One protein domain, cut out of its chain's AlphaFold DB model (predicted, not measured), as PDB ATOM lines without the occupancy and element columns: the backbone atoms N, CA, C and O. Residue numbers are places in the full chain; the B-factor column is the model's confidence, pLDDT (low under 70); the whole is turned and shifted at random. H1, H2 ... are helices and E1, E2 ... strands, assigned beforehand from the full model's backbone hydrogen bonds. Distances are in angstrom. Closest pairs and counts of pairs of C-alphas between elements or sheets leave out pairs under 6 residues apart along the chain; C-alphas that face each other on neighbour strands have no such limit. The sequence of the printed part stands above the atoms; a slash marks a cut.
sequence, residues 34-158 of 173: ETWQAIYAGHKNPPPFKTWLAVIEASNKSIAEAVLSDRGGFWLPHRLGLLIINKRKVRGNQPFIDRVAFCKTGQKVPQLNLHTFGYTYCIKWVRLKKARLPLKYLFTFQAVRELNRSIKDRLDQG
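This is residues 34 to 158 of the 173 residues of an uncharacterized protein of Spirosoma terrae (UniProt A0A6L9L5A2). An elongated, loose shape: a small three-stranded sheet has the last part of a long helix, H2, and the helix H4 packed on one face, in two layers. H2 runs on beyond the sheet toward H1 at one far end, while H3 forms a small head on a loop at the other. The printed part has 125 residues, in the order H1, H2, E1, E2, H3, E3, H4; the antiparallel sheet runs E1, E2, E3, and the class is mixed. The radius of gyration of the C-alphas is 19.6 A, and the spans are 63 by 35 by 30 A.

H1, residues 34 to 39, begins at C-alpha 34 (211.236, 203.183, 206.224). H2, residues 49 to 69, is 30.2 A long. E1 is residues 74 to 76; E2, residues 81 to 89, is 23.6 A long and bends by 52 degrees at residue 85. H3 is residues 99 to 105. E3, residues 119 to 126, is 19.6 A long and bends by 60 degrees at residue 123. H4, residues 145 to 156, is 17.7 A long and ends at C-alpha 156 (186.053, 229.361, 221.772).

E1 and E2 form a hairpin, with N 74 and O 83 2.8 A apart. E2 and E3 are antiparallel, with N 86 and O 122 2.8 A apart. H2 is on the sheet at a height of 13.8 A, over E2 and only just over E1, where 3 of its C-alphas fall. H2 touches H4 with residues 64 to 68 alone; the closest C-alphas, of Leu 68 and Ile 151, are 6.7 A apart. They run the same way at a shallow tilt of 31 degrees. H4 is on the sheet too; its closest C-alphas with E3, of Asn 148 and Cys 122, are 6.5 A apart. H1 and H2 are close but not clearly touching, at 6.8 A between the C-alphas of Trp 36 and Phe 49. H3 is not on the sheet and is apart from H1, H2 and H4. Every O i to N i+4 pair is within hydrogen-bond range in H1, H2 and H3; in H4, 5 of 8 are.

The C-alphas farthest apart, of Lys 44 and Gln 107, are 63.1 A apart. The printed part has no cut. The links H3 to E3 and E3 to H4 are long. Residues 92 to 95, 112 to 116 and 129 to 137 have pLDDT under 70.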
ATOM      1  N   GLU A  34     210.509 204.263 205.542       90.38
ATOM      2  CA  GLU A  34     211.236 203.183 206.224       90.38
ATOM      3  C   GLU A  34     210.298 202.257 207.003       90.38
ATOM      4  O   GLU A  34     210.434 201.039 206.957       90.38
ATOM      5  N   THR A  35     209.304 202.822 207.696       88.12
ATOM      6  CA  THR A  35     208.315 202.043 208.448       88.12
ATOM      7  C   THR A  35     207.409 201.259 207.509       88.12
ATOM      8  O   THR A  35     207.164 200.082 207.755       88.12
ATOM      9  N   TRP A  36     206.986 201.860 206.394       92.19
ATOM     10  CA  TRP A  36     206.278 201.140 205.335       92.19
ATOM     11  C   TRP A  36     207.122 199.984 204.771       92.19
ATOM     12  O   TRP A  36     206.635 198.858 204.698       92.19
ATOM     13  N   GLN A  37     208.399 200.224 204.446       92.38
ATOM     14  CA  GLN A  37     209.316 199.188 203.951       92.38
ATOM     15  C   GLN A  37     209.488 198.052 204.962       92.38
ATOM     16  O   GLN A  37     209.469 196.888 204.578       92.38
ATOM     17  N   ALA A  38     209.625 198.384 206.246       88.25
ATOM     18  CA  ALA A  38     209.783 197.410 207.316       88.25
ATOM     19  C   ALA A  38     208.520 196.558 207.525       88.25
ATOM     20  O   ALA A  38     208.627 195.343 207.679       88.25
ATOM     21  N   ILE A  39     207.332 197.174 207.497       88.00
ATOM     22  CA  ILE A  39     206.044 196.478 207.654       88.00
ATOM     23  C   ILE A  39     205.782 195.543 206.473       88.00
ATOM     24  O   ILE A  39     205.356 194.409 206.664       88.00
ATOM     25  N   TYR A  40     206.042 196.015 205.255       91.25
ATOM     26  CA  TYR A  40     205.738 195.277 204.034       91.25
ATOM     27  C   TYR A  40     206.914 194.451 203.495       91.25
ATOM     28  O   TYR A  40     206.823 193.889 202.399       91.25
ATOM     29  N   ALA A  41     208.000 194.321 204.262       90.06
ATOM     30  CA  ALA A  41     209.134 193.479 203.909       90.06
ATOM     31  C   ALA A  41     208.671 192.023 203.702       90.06
ATOM     32  O   ALA A  41     208.207 191.362 204.627       90.06
ATOM     33  N   GLY A  42     208.786 191.519 202.470       87.25
ATOM     34  CA  GLY A  42     208.393 190.149 202.110       87.25
ATOM     35  C   GLY A  42     206.934 189.972 201.663       87.25
ATOM     36  O   GLY A  42     206.526 188.849 201.355       87.25
ATOM     37  N   HIS A  43     206.145 191.045 201.568       91.62
ATOM     38  CA  HIS A  43     204.830 190.989 200.926       91.62
ATOM     39  C   HIS A  43     204.976 190.932 199.398       91.62
ATOM     40  O   HIS A  43     205.718 191.717 198.819       91.62
ATOM     41  N   LYS A  44     204.244 190.021 198.734       90.44
ATOM     42  CA  LYS A  44     204.304 189.860 197.266       90.44
ATOM     43  C   LYS A  44     203.804 191.099 196.513       90.44
ATOM     44  O   LYS A  44     204.419 191.481 195.532       90.44
ATOM     45  N   ASN A  45     202.731 191.724 197.006       91.12
ATOM     46  CA  ASN A  45     202.097 192.903 196.410       91.12
ATOM     47  C   ASN A  45     201.785 193.937 197.507       91.12
ATOM     48  O   ASN A  45     200.654 193.986 197.996       91.12
ATOM     49  N   PRO A  46     202.776 194.712 197.976       92.44
ATOM     50  CA  PRO A  46     202.528 195.742 198.973       92.44
ATOM     51  C   PRO A  46     201.795 196.942 198.346       92.44
ATOM     52  O   PRO A  46     202.037 197.268 197.181       92.44
ATOM     53  N   PRO A  47     200.911 197.627 199.093       93.12
ATOM     54  CA  PRO A  47     200.255 198.827 198.590       93.12
ATOM     55  C   PRO A  47     201.298 199.921 198.323       93.12
ATOM     56  O   PRO A  47     202.236 200.050 199.116       93.12
ATOM     57  N   PRO A  48     201.141 200.751 197.275       96.25
ATOM     58  CA  PRO A  48     202.050 201.864 197.028       96.25
ATOM     59  C   PRO A  48     202.191 202.756 198.265       96.25
ATOM     60  O   PRO A  48     201.199 203.066 198.927       96.25
ATOM     61  N   PHE A  49     203.410 203.222 198.553       94.00
ATOM     62  CA  PHE A  49     203.673 204.068 199.725       94.00
ATOM     63  C   PHE A  49     202.773 205.314 199.769       94.00
ATOM     64  O   PHE A  49     202.289 205.688 200.833       94.00
ATOM     65  N   LYS A  50     202.483 205.919 198.609       96.00
ATOM     66  CA  LYS A  50     201.566 207.062 198.506       96.00
ATOM     67  C   LYS A  50     200.152 206.713 198.985       96.00
ATOM     68  O   LYS A  50     199.549 207.490 199.715       96.00
ATOM     69  N   THR A  51     199.643 205.538 198.613       95.81
ATOM     70  CA  THR A  51     198.331 205.045 199.054       95.81
ATOM     71  C   THR A  51     198.331 204.760 200.553       95.81
ATOM     72  O   THR A  51     197.411 205.164 201.253       95.81
ATOM     73  N   TRP A  52     199.383 204.115 201.062       93.75
ATOM     74  CA  TRP A  52     199.570 203.880 202.496       93.75
ATOM     75  C   TRP A  52     199.545 205.178 203.310       93.75
ATOM     76  O   TRP A  52     198.804 205.282 204.287       93.75
ATOM     77  N   LEU A  53     200.321 206.176 202.882       94.69
ATOM     78  CA  LEU A  53     200.387 207.476 203.540       94.69
ATOM     79  C   LEU A  53     199.017 208.163 203.540       94.69
ATOM     80  O   LEU A  53     198.561 208.588 204.597       94.69
ATOM     81  N   ALA A  54     198.330 208.184 202.394       95.12
ATOM     82  CA  ALA A  54     197.002 208.783 202.281       95.12
ATOM     83  C   ALA A  54     195.980 208.132 203.231       95.12
ATOM     84  O   ALA A  54     195.192 208.828 203.867       95.12
ATOM     85  N   VAL A  55     196.018 206.804 203.383       93.94
ATOM     86  CA  VAL A  55     195.143 206.079 204.321       93.94
ATOM     87  C   VAL A  55     195.449 206.456 205.771       93.94
ATOM     88  O   VAL A  55     194.521 206.663 206.556       93.94
ATOM     89  N   ILE A  56     196.728 206.571 206.141       91.31
ATOM     90  CA  ILE A  56     197.130 206.990 207.491       91.31
ATOM     91  C   ILE A  56     196.674 208.415 207.780       91.31
ATOM     92  O   ILE A  56     196.114 208.670 208.844       91.31
ATOM     93  N   GLU A  57     196.910 209.342 206.856       91.44
ATOM     94  CA  GLU A  57     196.529 210.745 207.009       91.44
ATOM     95  C   GLU A  57     195.014 210.897 207.146       91.44
ATOM     96  O   GLU A  57     194.550 211.554 208.080       91.44
ATOM     97  N   ALA A  58     194.246 210.223 206.286       93.31
ATOM     98  CA  ALA A  58     192.791 210.209 206.364       93.31
ATOM     99  C   ALA A  58     192.308 209.642 207.707       93.31
ATOM    100  O   ALA A  58     191.491 210.263 208.382       93.31
ATOM    101  N   SER A  59     192.876 208.514 208.144       91.00
ATOM    102  CA  SER A  59     192.526 207.892 209.425       91.00
ATOM    103  C   SER A  59     192.840 208.812 210.608       91.00
ATOM    104  O   SER A  59     192.003 209.002 211.488       91.00
ATOM    105  N   ASN A  60     194.027 209.427 210.626       90.38
ATOM    106  CA  ASN A  60     194.432 210.357 211.680       90.38
ATOM    107  C   ASN A  60     193.529 211.592 211.726       90.38
ATOM    108  O   ASN A  60     193.190 212.048 212.818       90.38
ATOM    109  N   LYS A  61     193.119 212.111 210.563       92.00
ATOM    110  CA  LYS A  61     192.187 213.237 210.464       92.00
ATOM    111  C   LYS A  61     190.814 212.877 211.031       92.00
ATOM    112  O   LYS A  61     190.315 213.600 211.886       92.00
ATOM    113  N   SER A  62     190.248 211.734 210.644       93.12
ATOM    114  CA  SER A  62     188.954 211.281 211.172       93.12
ATOM    115  C   SER A  62     188.992 211.039 212.683       93.12
ATOM    116  O   SER A  62     188.073 211.430 213.397       93.12
ATOM    117  N   ILE A  63     190.076 210.451 213.197       92.12
ATOM    118  CA  ILE A  63     190.263 210.265 214.643       92.12
ATOM    119  C   ILE A  63     190.372 211.619 215.353       92.12
ATOM    120  O   ILE A  63     189.771 211.807 216.408       92.12
ATOM    121  N   ALA A  64     191.128 212.565 214.792       92.31
ATOM    122  CA  ALA A  64     191.272 213.907 215.347       92.31
ATOM    123  C   ALA A  64     189.924 214.637 215.437       92.31
ATOM    124  O   ALA A  64     189.597 215.188 216.487       92.31
ATOM    125  N   GLU A  65     189.131 214.603 214.367       93.12
ATOM    126  CA  GLU A  65     187.790 215.191 214.330       93.12
ATOM    127  C   GLU A  65     186.860 214.546 215.360       93.12
ATOM    128  O   GLU A  65     186.179 215.263 216.096       93.12
ATOM    129  N   ALA A  66     186.887 213.216 215.484       93.12
ATOM    130  CA  ALA A  66     186.093 212.497 216.475       93.12
ATOM    131  C   ALA A  66     186.479 212.875 217.916       93.12
ATOM    132  O   ALA A  66     185.609 213.187 218.724       93.12
ATOM    133  N   VAL A  67     187.781 212.927 218.229       93.56
ATOM    134  CA  VAL A  67     188.280 213.306 219.567       93.56
ATOM    135  C   VAL A  67     187.925 214.749 219.930       93.56
ATOM    136  O   VAL A  67     187.654 215.027 221.094       93.56
ATOM    137  N   LEU A  68     187.961 215.672 218.965       93.19
ATOM    138  CA  LEU A  68     187.616 217.080 219.190       93.19
ATOM    139  C   LEU A  68     186.105 217.306 219.336       93.19
ATOM    140  O   LEU A  68     185.702 218.288 219.949       93.19
ATOM    141  N   SER A  69     185.282 216.443 218.740       91.56
ATOM    142  CA  SER A  69     183.826 216.621 218.718       91.56
ATOM    143  C   SER A  69     183.140 215.934 219.896       91.56
ATOM    144  O   SER A  69     182.157 216.456 220.418       91.56
ATOM    145  N   ASP A  70     183.654 214.780 220.329       89.94
ATOM    146  CA  ASP A  70     183.057 213.999 221.408       89.94
ATOM    147  C   ASP A  70     183.654 214.364 222.776       89.94
ATOM    148  O   ASP A  70     184.845 214.180 223.048       89.94
ATOM    149  N   ARG A  71     182.790 214.823 223.685       87.94
ATOM    150  CA  ARG A  71     183.130 215.106 225.085       87.94
ATOM    151  C   ARG A  71     183.647 213.865 225.827       87.94
ATOM    152  O   ARG A  71     184.495 214.006 226.711       87.94
ATOM    153  N   GLY A  72     183.150 212.674 225.483       85.62
ATOM    154  CA  GLY A  72     183.580 211.378 226.019       85.62
ATOM    155  C   GLY A  72     184.885 210.851 225.412       85.62
ATOM    156  O   GLY A  72     185.498 209.938 225.970       85.62
ATOM    157  N   GLY A  73     185.347 211.460 224.318       89.56
ATOM    158  CA  GLY A  73     186.512 211.034 223.552       89.56
ATOM    159  C   GLY A  73     186.210 209.944 222.522       89.56
ATOM    160  O   GLY A  73     185.067 209.626 222.230       89.56
ATOM    161  N   PHE A  74     187.259 209.357 221.951       91.75
ATOM    162  CA  PHE A  74     187.176 208.379 220.870       91.75
ATOM    163  C   PHE A  74     187.734 207.017 221.285       91.75
ATOM    164  O   PHE A  74     188.923 206.878 221.604       91.75
ATOM    165  N   TRP A  75     186.884 205.992 221.260       89.50
ATOM    166  CA  TRP A  75     187.287 204.616 221.535       89.50
ATOM    167  C   TRP A  75     188.081 204.037 220.369       89.50
ATOM    168  O   TRP A  75     187.587 203.899 219.252       89.50
ATOM    169  N   LEU A  76     189.323 203.643 220.645       87.75
ATOM    170  CA  LEU A  76     190.137 202.946 219.662       87.75
ATOM    171  C   LEU A  76     189.626 201.510 219.470       87.75
ATOM    172  O   LEU A  76     189.243 200.847 220.446       87.75
ATOM    173  N   PRO A  77     189.688 200.983 218.236       83.88
ATOM    174  CA  PRO A  77     189.225 199.638 217.930       83.88
ATOM    175  C   PRO A  77     189.985 198.576 218.730       83.88
ATOM    176  O   PRO A  77     191.066 198.805 219.273       83.88
ATOM    177  N   HIS A  78     189.400 197.381 218.805       80.50
ATOM    178  CA  HIS A  78     190.028 196.186 219.390       80.50
ATOM    179  C   HIS A  78     190.490 196.358 220.845       80.50
ATOM    180  O   HIS A  78     191.428 195.694 221.293       80.50
ATOM    181  N   ARG A  79     189.801 197.219 221.607       77.94
ATOM    182  CA  ARG A  79     190.107 197.493 223.019       77.94
ATOM    183  C   ARG A  79     191.525 198.046 223.214       77.94
ATOM    184  O   ARG A  79     192.164 197.778 224.231       77.94
ATOM    185  N   LEU A  80     192.014 198.830 222.251       81.94
ATOM    186  CA  LEU A  80     193.315 199.500 222.338       81.94
ATOM    187  C   LEU A  80     193.310 200.671 223.332       81.94
ATOM    188  O   LEU A  80     194.363 201.072 223.825       81.94
ATOM    189  N   GLY A  81     192.140 201.201 223.679       87.44
ATOM    190  CA  GLY A  81     191.988 202.247 224.682       87.44
ATOM    191  C   GLY A  81     191.036 203.342 224.235       87.44
ATOM    192  O   GLY A  81     190.268 203.164 223.296       87.44
ATOM    193  N   LEU A  82     191.128 204.473 224.915       89.25
ATOM    194  CA  LEU A  82     190.302 205.650 224.697       89.25
ATOM    195  C   LEU A  82     191.214 206.862 224.486       89.25
ATOM    196  O   LEU A  82     192.167 207.066 225.243       89.25
ATOM    197  N   LEU A  83     190.954 207.648 223.449       91.88
ATOM    198  CA  LEU A  83     191.558 208.962 223.255       91.88
ATOM    199  C   LEU A  83     190.615 210.011 223.828       91.88
ATOM    200  O   LEU A  83     189.491 210.128 223.369       91.88
ATOM    201  N   ILE A  84     191.065 210.780 224.809       91.75
ATOM    202  CA  ILE A  84     190.240 211.789 225.483       91.75
ATOM    203  C   ILE A  84     190.930 213.142 225.502       91.75
ATOM    204  O   ILE A  84     192.158 213.212 225.596       91.75
ATOM    205  N   ILE A  85     190.145 214.215 225.541       92.12
ATOM    206  CA  ILE A  85     190.628 215.530 225.961       92.12
ATOM    207  C   ILE A  85     190.509 215.605 227.480       92.12
ATOM    208  O   ILE A  85     189.427 215.657 228.055       92.12
ATOM    209  N   ASN A  86     191.655 215.574 228.146       88.31
ATOM    210  CA  ASN A  86     191.740 215.648 229.592       88.31
ATOM    211  C   ASN A  86     191.792 217.116 230.034       88.31
ATOM    212  O   ASN A  86     192.832 217.768 229.875       88.31
ATOM    213  N   LYS A  87     190.693 217.597 230.623       89.12
ATOM    214  CA  LYS A  87     190.583 218.903 231.283       89.12
ATOM    215  C   LYS A  87     191.094 218.793 232.723       89.12
ATOM    216  O   LYS A  87     190.554 218.047 233.540       89.12
ATOM    217  N   ARG A  88     192.165 219.523 233.049       85.56
ATOM    218  CA  ARG A  88     192.776 219.553 234.388       85.56
ATOM    219  C   ARG A  88     192.912 220.984 234.888       85.56
ATOM    220  O   ARG A  88     193.588 221.789 234.253       85.56
ATOM    221  N   LYS A  89     192.371 221.266 236.073       82.38
ATOM    222  CA  LYS A  89     192.628 222.525 236.780       82.38
ATOM    223  C   LYS A  89     194.105 222.614 237.172       82.38
ATOM    224  O   LYS A  89     194.647 221.672 237.767       82.38
ATOM    225  N   VAL A  90     194.769 223.708 236.808       76.81
ATOM    226  CA  VAL A  90     196.153 223.960 237.219       76.81
ATOM    227  C   VAL A  90     196.164 224.060 238.743       76.81
ATOM    228  O   VAL A  90     195.409 224.833 239.326       76.81
ATOM    229  N   ARG A  91     196.953 223.203 239.401       70.62
ATOM    230  CA  ARG A  91     197.100 223.209 240.861       70.62
ATOM    231  C   ARG A  91     198.372 223.968 241.216       70.62
ATOM    232  O   ARG A  91     199.429 223.636 240.688       70.62
ATOM    233  N   GLY A  92     198.252 224.925 242.132       64.75
ATOM    234  CA  GLY A  92     199.348 225.761 242.620       64.75
ATOM    235  C   GLY A  92     199.135 227.240 242.292       64.75
ATOM    236  O   GLY A  92     198.629 227.574 241.227       64.75
ATOM    237  N   ASN A  93     199.554 228.120 243.204       57.78
ATOM    238  CA  ASN A  93     199.479 229.581 243.065       57.78
ATOM    239  C   ASN A  93     200.524 230.162 242.097       57.78
ATOM    240  O   ASN A  93     200.762 231.364 242.121       57.78
ATOM    241  N   GLN A  94     201.197 229.342 241.285       66.62
ATOM    242  CA  GLN A  94     202.186 229.861 240.346       66.62
ATOM    243  C   GLN A  94     201.483 230.294 239.057       66.62
ATOM    244  O   GLN A  94     201.008 229.433 238.311       66.62
ATOM    245  N   PRO A  95     201.391 231.606 238.785       67.56
ATOM    246  CA  PRO A  95     200.856 232.075 237.522       67.56
ATOM    247  C   PRO A  95     201.761 231.610 236.379       67.56
ATOM    248  O   PRO A  95     202.986 231.554 236.517       67.56
ATOM    249  N   PHE A  96     201.162 231.290 235.232       72.88
ATOM    250  CA  PHE A  96     201.936 231.060 234.017       72.88
ATOM    251  C   PHE A  96     202.667 232.353 233.666       72.88
ATOM    252  O   PHE A  96     202.046 233.403 233.615       72.88
ATOM    253  N   ILE A  97     203.980 232.308 233.447       79.38
ATOM    254  CA  ILE A  97     204.738 233.500 233.046       79.38
ATOM    255  C   ILE A  97     204.719 233.582 231.523       79.38
ATOM    256  O   ILE A  97     205.033 232.596 230.849       79.38
ATOM    257  N   ASP A  98     204.398 234.757 230.980       79.81
ATOM    258  CA  ASP A  98     204.560 235.013 229.553       79.81
ATOM    259  C   ASP A  98     206.048 234.964 229.193       79.81
ATOM    260  O   ASP A  98     206.820 235.891 229.452       79.81
ATOM    261  N   ARG A  99     206.467 233.845 228.600       77.44
ATOM    262  CA  ARG A  99     207.867 233.620 228.243       77.44
ATOM    263  C   ARG A  99     208.338 234.577 227.149       77.44
ATOM    264  O   ARG A  99     209.511 234.925 227.137       77.44
ATOM    265  N   VAL A 100     207.453 235.014 226.250       82.50
ATOM    266  CA  VAL A 100     207.814 235.948 225.174       82.50
ATOM    267  C   VAL A 100     208.066 237.332 225.760       82.50
ATOM    268  O   VAL A 100     209.102 237.930 225.471       82.50
ATOM    269  N   ALA A 101     207.166 237.817 226.619       83.56
ATOM    270  CA  ALA A 101     207.345 239.092 227.311       83.56
ATOM    271  C   ALA A 101     208.579 239.066 228.225       83.56
ATOM    272  O   ALA A 101     209.404 239.980 228.165       83.56
ATOM    273  N   PHE A 102     208.760 237.992 228.998       88.44
ATOM    274  CA  PHE A 102     209.910 237.822 229.886       88.44
ATOM    275  C   PHE A 102     211.240 237.805 229.125       88.44
ATOM    276  O   PHE A 102     212.166 238.510 229.512       88.44
ATOM    277  N   CYS A 103     211.343 237.073 228.009       89.12
ATOM    278  CA  CYS A 103     212.567 237.054 227.201       89.12
ATOM    279  C   CYS A 103     212.894 238.413 226.560       89.12
ATOM    280  O   CYS A 103     214.063 238.680 226.307       89.12
ATOM    281  N   LYS A 104     211.891 239.260 226.291       92.31
ATOM    282  CA  LYS A 104     212.097 240.597 225.707       92.31
ATOM    283  C   LYS A 104     212.413 241.674 226.742       92.31
ATOM    284  O   LYS A 104     213.179 242.581 226.452       92.31
ATOM    285  N   THR A 105     211.786 241.607 227.913       91.12
ATOM    286  CA  THR A 105     211.774 242.713 228.891       91.12
ATOM    287  C   THR A 105     212.446 242.373 230.219       91.12
ATOM    288  O   THR A 105     212.663 243.257 231.038       91.12
ATOM    289  N   GLY A 106     212.719 241.092 230.481       90.31
ATOM    290  CA  GLY A 106     213.149 240.599 231.791       90.31
ATOM    291  C   GLY A 106     212.041 240.588 232.854       90.31
ATOM    292  O   GLY A 106     212.254 240.077 233.954       90.31
ATOM    293  N   GLN A 107     210.845 241.103 232.552       89.12
ATOM    294  CA  GLN A 107     209.748 241.194 233.510       89.12
ATOM    295  C   GLN A 107     208.880 239.934 233.493       89.12
ATOM    296  O   GLN A 107     208.458 239.442 232.443       89.12
ATOM    297  N   LYS A 108     208.599 239.392 234.681       85.88
ATOM    298  CA  LYS A 108     207.707 238.238 234.845       85.88
ATOM    299  C   LYS A 108     206.258 238.714 234.815       85.88
ATOM    300  O   LYS A 108     205.694 239.024 235.858       85.88
ATOM    301  N   VAL A 109     205.663 238.757 233.627       80.94
ATOM    302  CA  VAL A 109     204.239 239.074 233.471       80.94
ATOM    303  C   VAL A 109     203.417 237.796 233.679       80.94
ATOM    304  O   VAL A 109     203.573 236.849 232.900       80.94
ATOM    305  N   PRO A 110     202.568 237.721 234.720       78.50
ATOM    306  CA  PRO A 110     201.688 236.581 234.921       78.50
ATOM    307  C   PRO A 110     200.573 236.582 233.866       78.50
ATOM    308  O   PRO A 110     199.712 237.457 233.843       78.50
ATOM    309  N   GLN A 111     200.553 235.564 233.012       70.69
ATOM    310  CA  GLN A 111     199.382 235.196 232.233       70.69
ATOM    311  C   GLN A 111     198.362 234.538 233.157       70.69
ATOM    312  O   GLN A 111     198.456 233.367 233.537       70.69
ATOM    313  N   LEU A 112     197.342 235.319 233.489       63.06
ATOM    314  CA  LEU A 112     196.082 234.781 233.960       63.06
ATOM    315  C   LEU A 112     195.463 234.055 232.764       63.06
ATOM    316  O   LEU A 112     195.102 234.681 231.769       63.06
ATOM    317  N   ASN A 113     195.396 232.726 232.821       61.75
ATOM    318  CA  ASN A 113     194.762 231.904 231.790       61.75
ATOM    319  C   ASN A 113     193.230 232.096 231.856       61.75
ATOM    320  O   ASN A 113     192.488 231.198 232.252       61.75
ATOM    321  N   LEU A 114     192.766 233.311 231.544       55.38
ATOM    322  CA  LEU A 114     191.371 233.741 231.664       55.38
ATOM    323  C   LEU A 114     190.482 232.966 230.691       55.38
ATOM    324  O   LEU A 114     189.413 232.510 231.071       55.38
ATOM    325  N   HIS A 115     190.984 232.722 229.476       60.59
ATOM    326  CA  HIS A 115     190.278 231.989 228.423       60.59
ATOM    327  C   HIS A 115     189.993 230.521 228.772       60.59
ATOM    328  O   HIS A 115     189.092 229.918 228.203       60.59
ATOM    329  N   THR A 116     190.735 229.931 229.712       65.25
ATOM    330  CA  THR A 116     190.471 228.571 230.190       65.25
ATOM    331  C   THR A 116     190.050 228.513 231.649       65.25
ATOM    332  O   THR A 116     190.023 227.416 232.190       65.25
ATOM    333  N   PHE A 117     189.752 229.632 232.320       73.69
ATOM    334  CA  PHE A 117     189.426 229.663 233.758       73.69
ATOM    335  C   PHE A 117     190.432 228.887 234.640       73.69
ATOM    336  O   PHE A 117     190.063 228.198 235.593       73.69
ATOM    337  N   GLY A 118     191.724 228.944 234.296       77.19
ATOM    338  CA  GLY A 118     192.772 228.199 235.007       77.19
ATOM    339  C   GLY A 118     192.817 226.691 234.713       77.19
ATOM    340  O   GLY A 118     193.474 225.938 235.439       77.19
ATOM    341  N   TYR A 119     192.149 226.226 233.658       83.69
ATOM    342  CA  TYR A 119     192.232 224.848 233.177       83.69
ATOM    343  C   TYR A 119     193.325 224.665 232.119       83.69
ATOM    344  O   TYR A 119     193.703 225.572 231.377       83.69
ATOM    345  N   THR A 120     193.828 223.438 232.044       84.38
ATOM    346  CA  THR A 120     194.715 222.943 230.991       84.38
ATOM    347  C   THR A 120     194.036 221.786 230.287       84.38
ATOM    348  O   THR A 120     193.432 220.928 230.935       84.38
ATOM    349  N   TYR A 121     194.160 221.758 228.965       88.25
ATOM    350  CA  TYR A 121     193.586 220.728 228.112       88.25
ATOM    351  C   TYR A 121     194.714 219.998 227.395       88.25
ATOM    352  O   TYR A 121     195.659 220.613 226.906       88.25
ATOM    353  N   CYS A 122     194.643 218.674 227.370       88.75
ATOM    354  CA  CYS A 122     195.600 217.850 226.644       88.75
ATOM    355  C   CYS A 122     194.923 216.571 226.176       88.75
ATOM    356  O   CYS A 122     194.174 215.955 226.936       88.75
ATOM    357  N   ILE A 123     195.214 216.145 224.950       91.19
ATOM    358  CA  ILE A 123     194.725 214.854 224.477       91.19
ATOM    359  C   ILE A 123     195.596 213.754 225.074       91.19
ATOM    360  O   ILE A 123     196.826 213.789 224.985       91.19
ATOM    361  N   LYS A 124     194.952 212.768 225.691       88.62
ATOM    362  CA  LYS A 124     195.609 211.622 226.310       88.62
ATOM    363  C   LYS A 124     195.056 210.325 225.763       88.62
ATOM    364  O   LYS A 124     193.852 210.165 225.602       88.62
ATOM    365  N   TRP A 125     195.962 209.374 225.570       89.19
ATOM    366  CA  TRP A 125     195.600 207.991 225.327       89.19
ATOM    367  C   TRP A 125     195.541 207.208 226.634       89.19
ATOM    368  O   TRP A 125     196.535 207.055 227.348       89.19
ATOM    369  N   VAL A 126     194.350 206.713 226.935       86.25
ATOM    370  CA  VAL A 126     193.997 205.959 228.129       86.25
ATOM    371  C   VAL A 126     193.902 204.483 227.726       86.25
ATOM    372  O   VAL A 126     192.940 204.046 227.100       86.25
ATOM    373  N   ARG A 127     194.933 203.694 228.064       78.25
ATOM    374  CA  ARG A 127     195.083 202.268 227.687       78.25
ATOM    375  C   ARG A 127     194.274 201.299 228.552       78.25
ATOM    376  O   ARG A 127     194.549 201.194 229.743       78.25
ATOM    377  N   LEU A 128     193.381 200.501 227.976       75.62
ATOM    378  CA  LEU A 128     192.632 199.496 228.744       75.62
ATOM    379  C   LEU A 128     193.566 198.492 229.446       75.62
ATOM    380  O   LEU A 128     194.437 197.896 228.815       75.62
ATOM    381  N   LYS A 129     193.346 198.253 230.750       68.56
ATOM    382  CA  LYS A 129     194.134 197.299 231.565       68.56
ATOM    383  C   LYS A 129     194.158 195.871 230.993       68.56
ATOM    384  O   LYS A 129     195.075 195.117 231.289       68.56
ATOM    385  N   LYS A 130     193.152 195.503 230.192       65.94
ATOM    386  CA  LYS A 130     192.988 194.186 229.551       65.94
ATOM    387  C   LYS A 130     193.211 194.245 228.032       65.94
ATOM    388  O   LYS A 130     192.461 193.620 227.279       65.94
ATOM    389  N   ALA A 131     194.174 195.037 227.559       63.47
ATOM    390  CA  ALA A 131     194.541 195.006 226.147       63.47
ATOM    391  C   ALA A 131     194.968 193.576 225.767       63.47
ATOM    392  O   ALA A 131     195.794 192.970 226.446       63.47
ATOM    393  N   ARG A 132     194.392 193.024 224.691       65.19
ATOM    394  CA  ARG A 132     194.705 191.660 224.218       65.19
ATOM    395  C   ARG A 132     196.127 191.537 223.656       65.19
ATOM    396  O   ARG A 132     196.607 190.428 223.457       65.19
ATOM    397  N   LEU A 133     196.776 192.666 223.376       68.44
ATOM    398  CA  LEU A 133     198.070 192.731 222.708       68.44
ATOM    399  C   LEU A 133     199.191 193.088 223.698       68.44
ATOM    400  O   LEU A 133     198.993 193.960 224.551       68.44
ATOM    401  N   PRO A 134     200.385 192.473 223.578       69.00
ATOM    402  CA  PRO A 134     201.526 192.815 224.419       69.00
ATOM    403  C   PRO A 134     201.948 194.274 224.208       69.00
ATOM    404  O   PRO A 134     202.157 194.711 223.076       69.00
ATOM    405  N   LEU A 135     202.156 195.009 225.305       65.25
ATOM    406  CA  LEU A 135     202.447 196.452 225.289       65.25
ATOM    407  C   LEU A 135     203.671 196.838 224.447       65.25
ATOM    408  O   LEU A 135     203.679 197.913 223.857       65.25
ATOM    409  N   LYS A 136     204.684 195.965 224.358       68.56
ATOM    410  CA  LYS A 136     205.897 196.199 223.552       68.56
ATOM    411  C   LYS A 136     205.632 196.342 222.048       68.56
ATOM    412  O   LYS A 136     206.499 196.832 221.337       68.56
ATOM    413  N   TYR A 137     204.466 195.904 221.575       69.50
ATOM    414  CA  TYR A 137     204.074 195.964 220.166       69.50
ATOM    415  C   TYR A 137     203.044 197.059 219.876       69.50
ATOM    416  O   TYR A 137     202.609 197.201 218.736       69.50
ATOM    417  N   LEU A 138     202.623 197.818 220.892       71.12
ATOM    418  CA  LEU A 138     201.640 198.877 220.718       71.12
ATOM    419  C   LEU A 138     202.331 200.219 220.501       71.12
ATOM    420  O   LEU A 138     203.053 200.715 221.368       71.12
ATOM    421  N   PHE A 139     202.039 200.835 219.360       70.50
ATOM    422  CA  PHE A 139     202.407 202.219 219.108       70.50
ATOM    423  C   PHE A 139     201.685 203.132 220.096       70.50
ATOM    424  O   PHE A 139     200.483 203.001 220.340       70.50
ATOM    425  N   THR A 140     202.431 204.061 220.687       74.38
ATOM    426  CA  THR A 140     201.856 205.046 221.595       74.38
ATOM    427  C   THR A 140     201.306 206.224 220.825       74.38
ATOM    428  O   THR A 140     202.040 206.855 220.071       74.38
ATOM    429  N   PHE A 141     200.045 206.566 221.074       83.12
ATOM    430  CA  PHE A 141     199.481 207.796 220.546       83.12
ATOM    431  C   PHE A 141     200.074 209.015 221.264       83.12
ATOM    432  O   PHE A 141     200.077 209.090 222.497       83.12
ATOM    433  N   GLN A 142     200.541 209.979 220.475       84.06
ATOM    434  CA  GLN A 142     200.964 211.293 220.936       84.06
ATOM    435  C   GLN A 142     200.296 212.342 220.051       84.06
ATOM    436  O   GLN A 142     200.525 212.374 218.844       84.06
ATOM    437  N   ALA A 143     199.478 213.206 220.652       86.50
ATOM    438  CA  ALA A 143     198.848 214.290 219.914       86.50
ATOM    439  C   ALA A 143     199.902 215.292 219.430       86.50
ATOM    440  O   ALA A 143     200.730 215.772 220.211       86.50
ATOM    441  N   VAL A 144     199.840 215.628 218.144       87.75
ATOM    442  CA  VAL A 144     200.673 216.673 217.547       87.75
ATOM    443  C   VAL A 144     200.273 218.057 218.064       87.75
ATOM    444  O   VAL A 144     199.190 218.260 218.623       87.75
ATOM    445  N   ARG A 145     201.168 219.034 217.901       84.25
ATOM    446  CA  ARG A 145     200.951 220.406 218.383       84.25
ATOM    447  C   ARG A 145     199.704 221.044 217.772       84.25
ATOM    448  O   ARG A 145     198.983 221.729 218.486       84.25
ATOM    449  N   GLU A 146     199.470 220.820 216.482       88.31
ATOM    450  CA  GLU A 146     198.318 221.362 215.752       88.31
ATOM    451  C   GLU A 146     197.003 220.856 216.333       88.31
ATOM    452  O   GLU A 146     196.172 221.659 216.735       88.31
ATOM    453  N   LEU A 147     196.879 219.543 216.530       90.00
ATOM    454  CA  LEU A 147     195.699 218.940 217.143       90.00
ATOM    455  C   LEU A 147     195.419 219.490 218.553       90.00
ATOM    456  O   LEU A 147     194.274 219.764 218.897       90.00
ATOM    457  N   ASN A 148     196.458 219.701 219.370       88.19
ATOM    458  CA  ASN A 148     196.276 220.329 220.685       88.19
ATOM    459  C   ASN A 148     195.854 221.803 220.584       88.19
ATOM    460  O   ASN A 148     195.128 222.283 221.450       88.19
ATOM    461  N   ARG A 149     196.300 222.531 219.553       87.62
ATOM    462  CA  ARG A 149     195.883 223.920 219.315       87.62
ATOM    463  C   ARG A 149     194.422 224.002 218.892       87.62
ATOM    464  O   ARG A 149     193.732 224.874 219.401       87.62
ATOM    465  N   SER A 150     193.939 223.059 218.082       91.81
ATOM    466  CA  SER A 150     192.531 222.999 217.662       91.81
ATOM    467  C   SER A 150     191.549 222.832 218.824       91.81
ATOM    468  O   SER A 150     190.377 223.161 218.686       91.81
ATOM    469  N   ILE A 151     192.007 222.367 219.995       91.19
ATOM    470  CA  ILE A 151     191.181 222.351 221.210       91.19
ATOM    471  C   ILE A 151     190.750 223.774 221.576       91.19
ATOM    472  O   ILE A 151     189.604 223.965 221.964       91.19
ATOM    473  N   LYS A 152     191.638 224.766 221.430       86.38
ATOM    474  CA  LYS A 152     191.319 226.170 221.712       86.38
ATOM    475  C   LYS A 152     190.147 226.636 220.852       86.38
ATOM    476  O   LYS A 152     189.178 227.138 221.402       86.38
ATOM    477  N   ASP A 153     190.203 226.381 219.548       89.44
ATOM    478  CA  ASP A 153     189.149 226.794 218.618       89.44
ATOM    479  C   ASP A 153     187.793 226.175 219.000       89.44
ATOM    480  O   ASP A 153     186.755 226.825 218.905       89.44
ATOM    481  N   ARG A 154     187.790 224.931 219.504       91.00
ATOM    482  CA  ARG A 154     186.577 224.279 220.028       91.00
ATOM    483  C   ARG A 154     186.081 224.892 221.338       91.00
ATOM    484  O   ARG A 154     184.876 225.017 221.520       91.00
ATOM    485  N   LEU A 155     186.982 225.270 222.243       89.19
ATOM    486  CA  LEU A 155     186.612 225.960 223.484       89.19
ATOM    487  C   LEU A 155     186.006 227.336 223.189       89.19
ATOM    488  O   LEU A 155     184.999 227.692 223.791       89.19
ATOM    489  N   ASP A 156     186.571 228.066 222.224       86.81
ATOM    490  CA  ASP A 156     186.053 229.361 221.772       86.81
ATOM    491  C   ASP A 156     184.650 229.211 221.134       86.81
ATOM    492  O   ASP A 156     183.817 230.108 221.242       86.81
ATOM    493  N   GLN A 157     184.349 228.046 220.545       89.62
ATOM    494  CA  GLN A 157     183.014 227.654 220.057       89.62
ATOM    495  C   GLN A 157     182.051 227.184 221.169       89.62
ATOM    496  O   GLN A 157     180.915 226.814 220.877       89.62
ATOM    497  N   GLY A 158     182.477 227.169 222.435       88.25
ATOM    498  CA  GLY A 158     181.648 226.770 223.577       88.25
ATOM    499  C   GLY A 158     181.620 225.267 223.875       88.25
ATOM    500  O   GLY A 158     180.824 224.834 224.710       88.25
TER     501      GLY A 158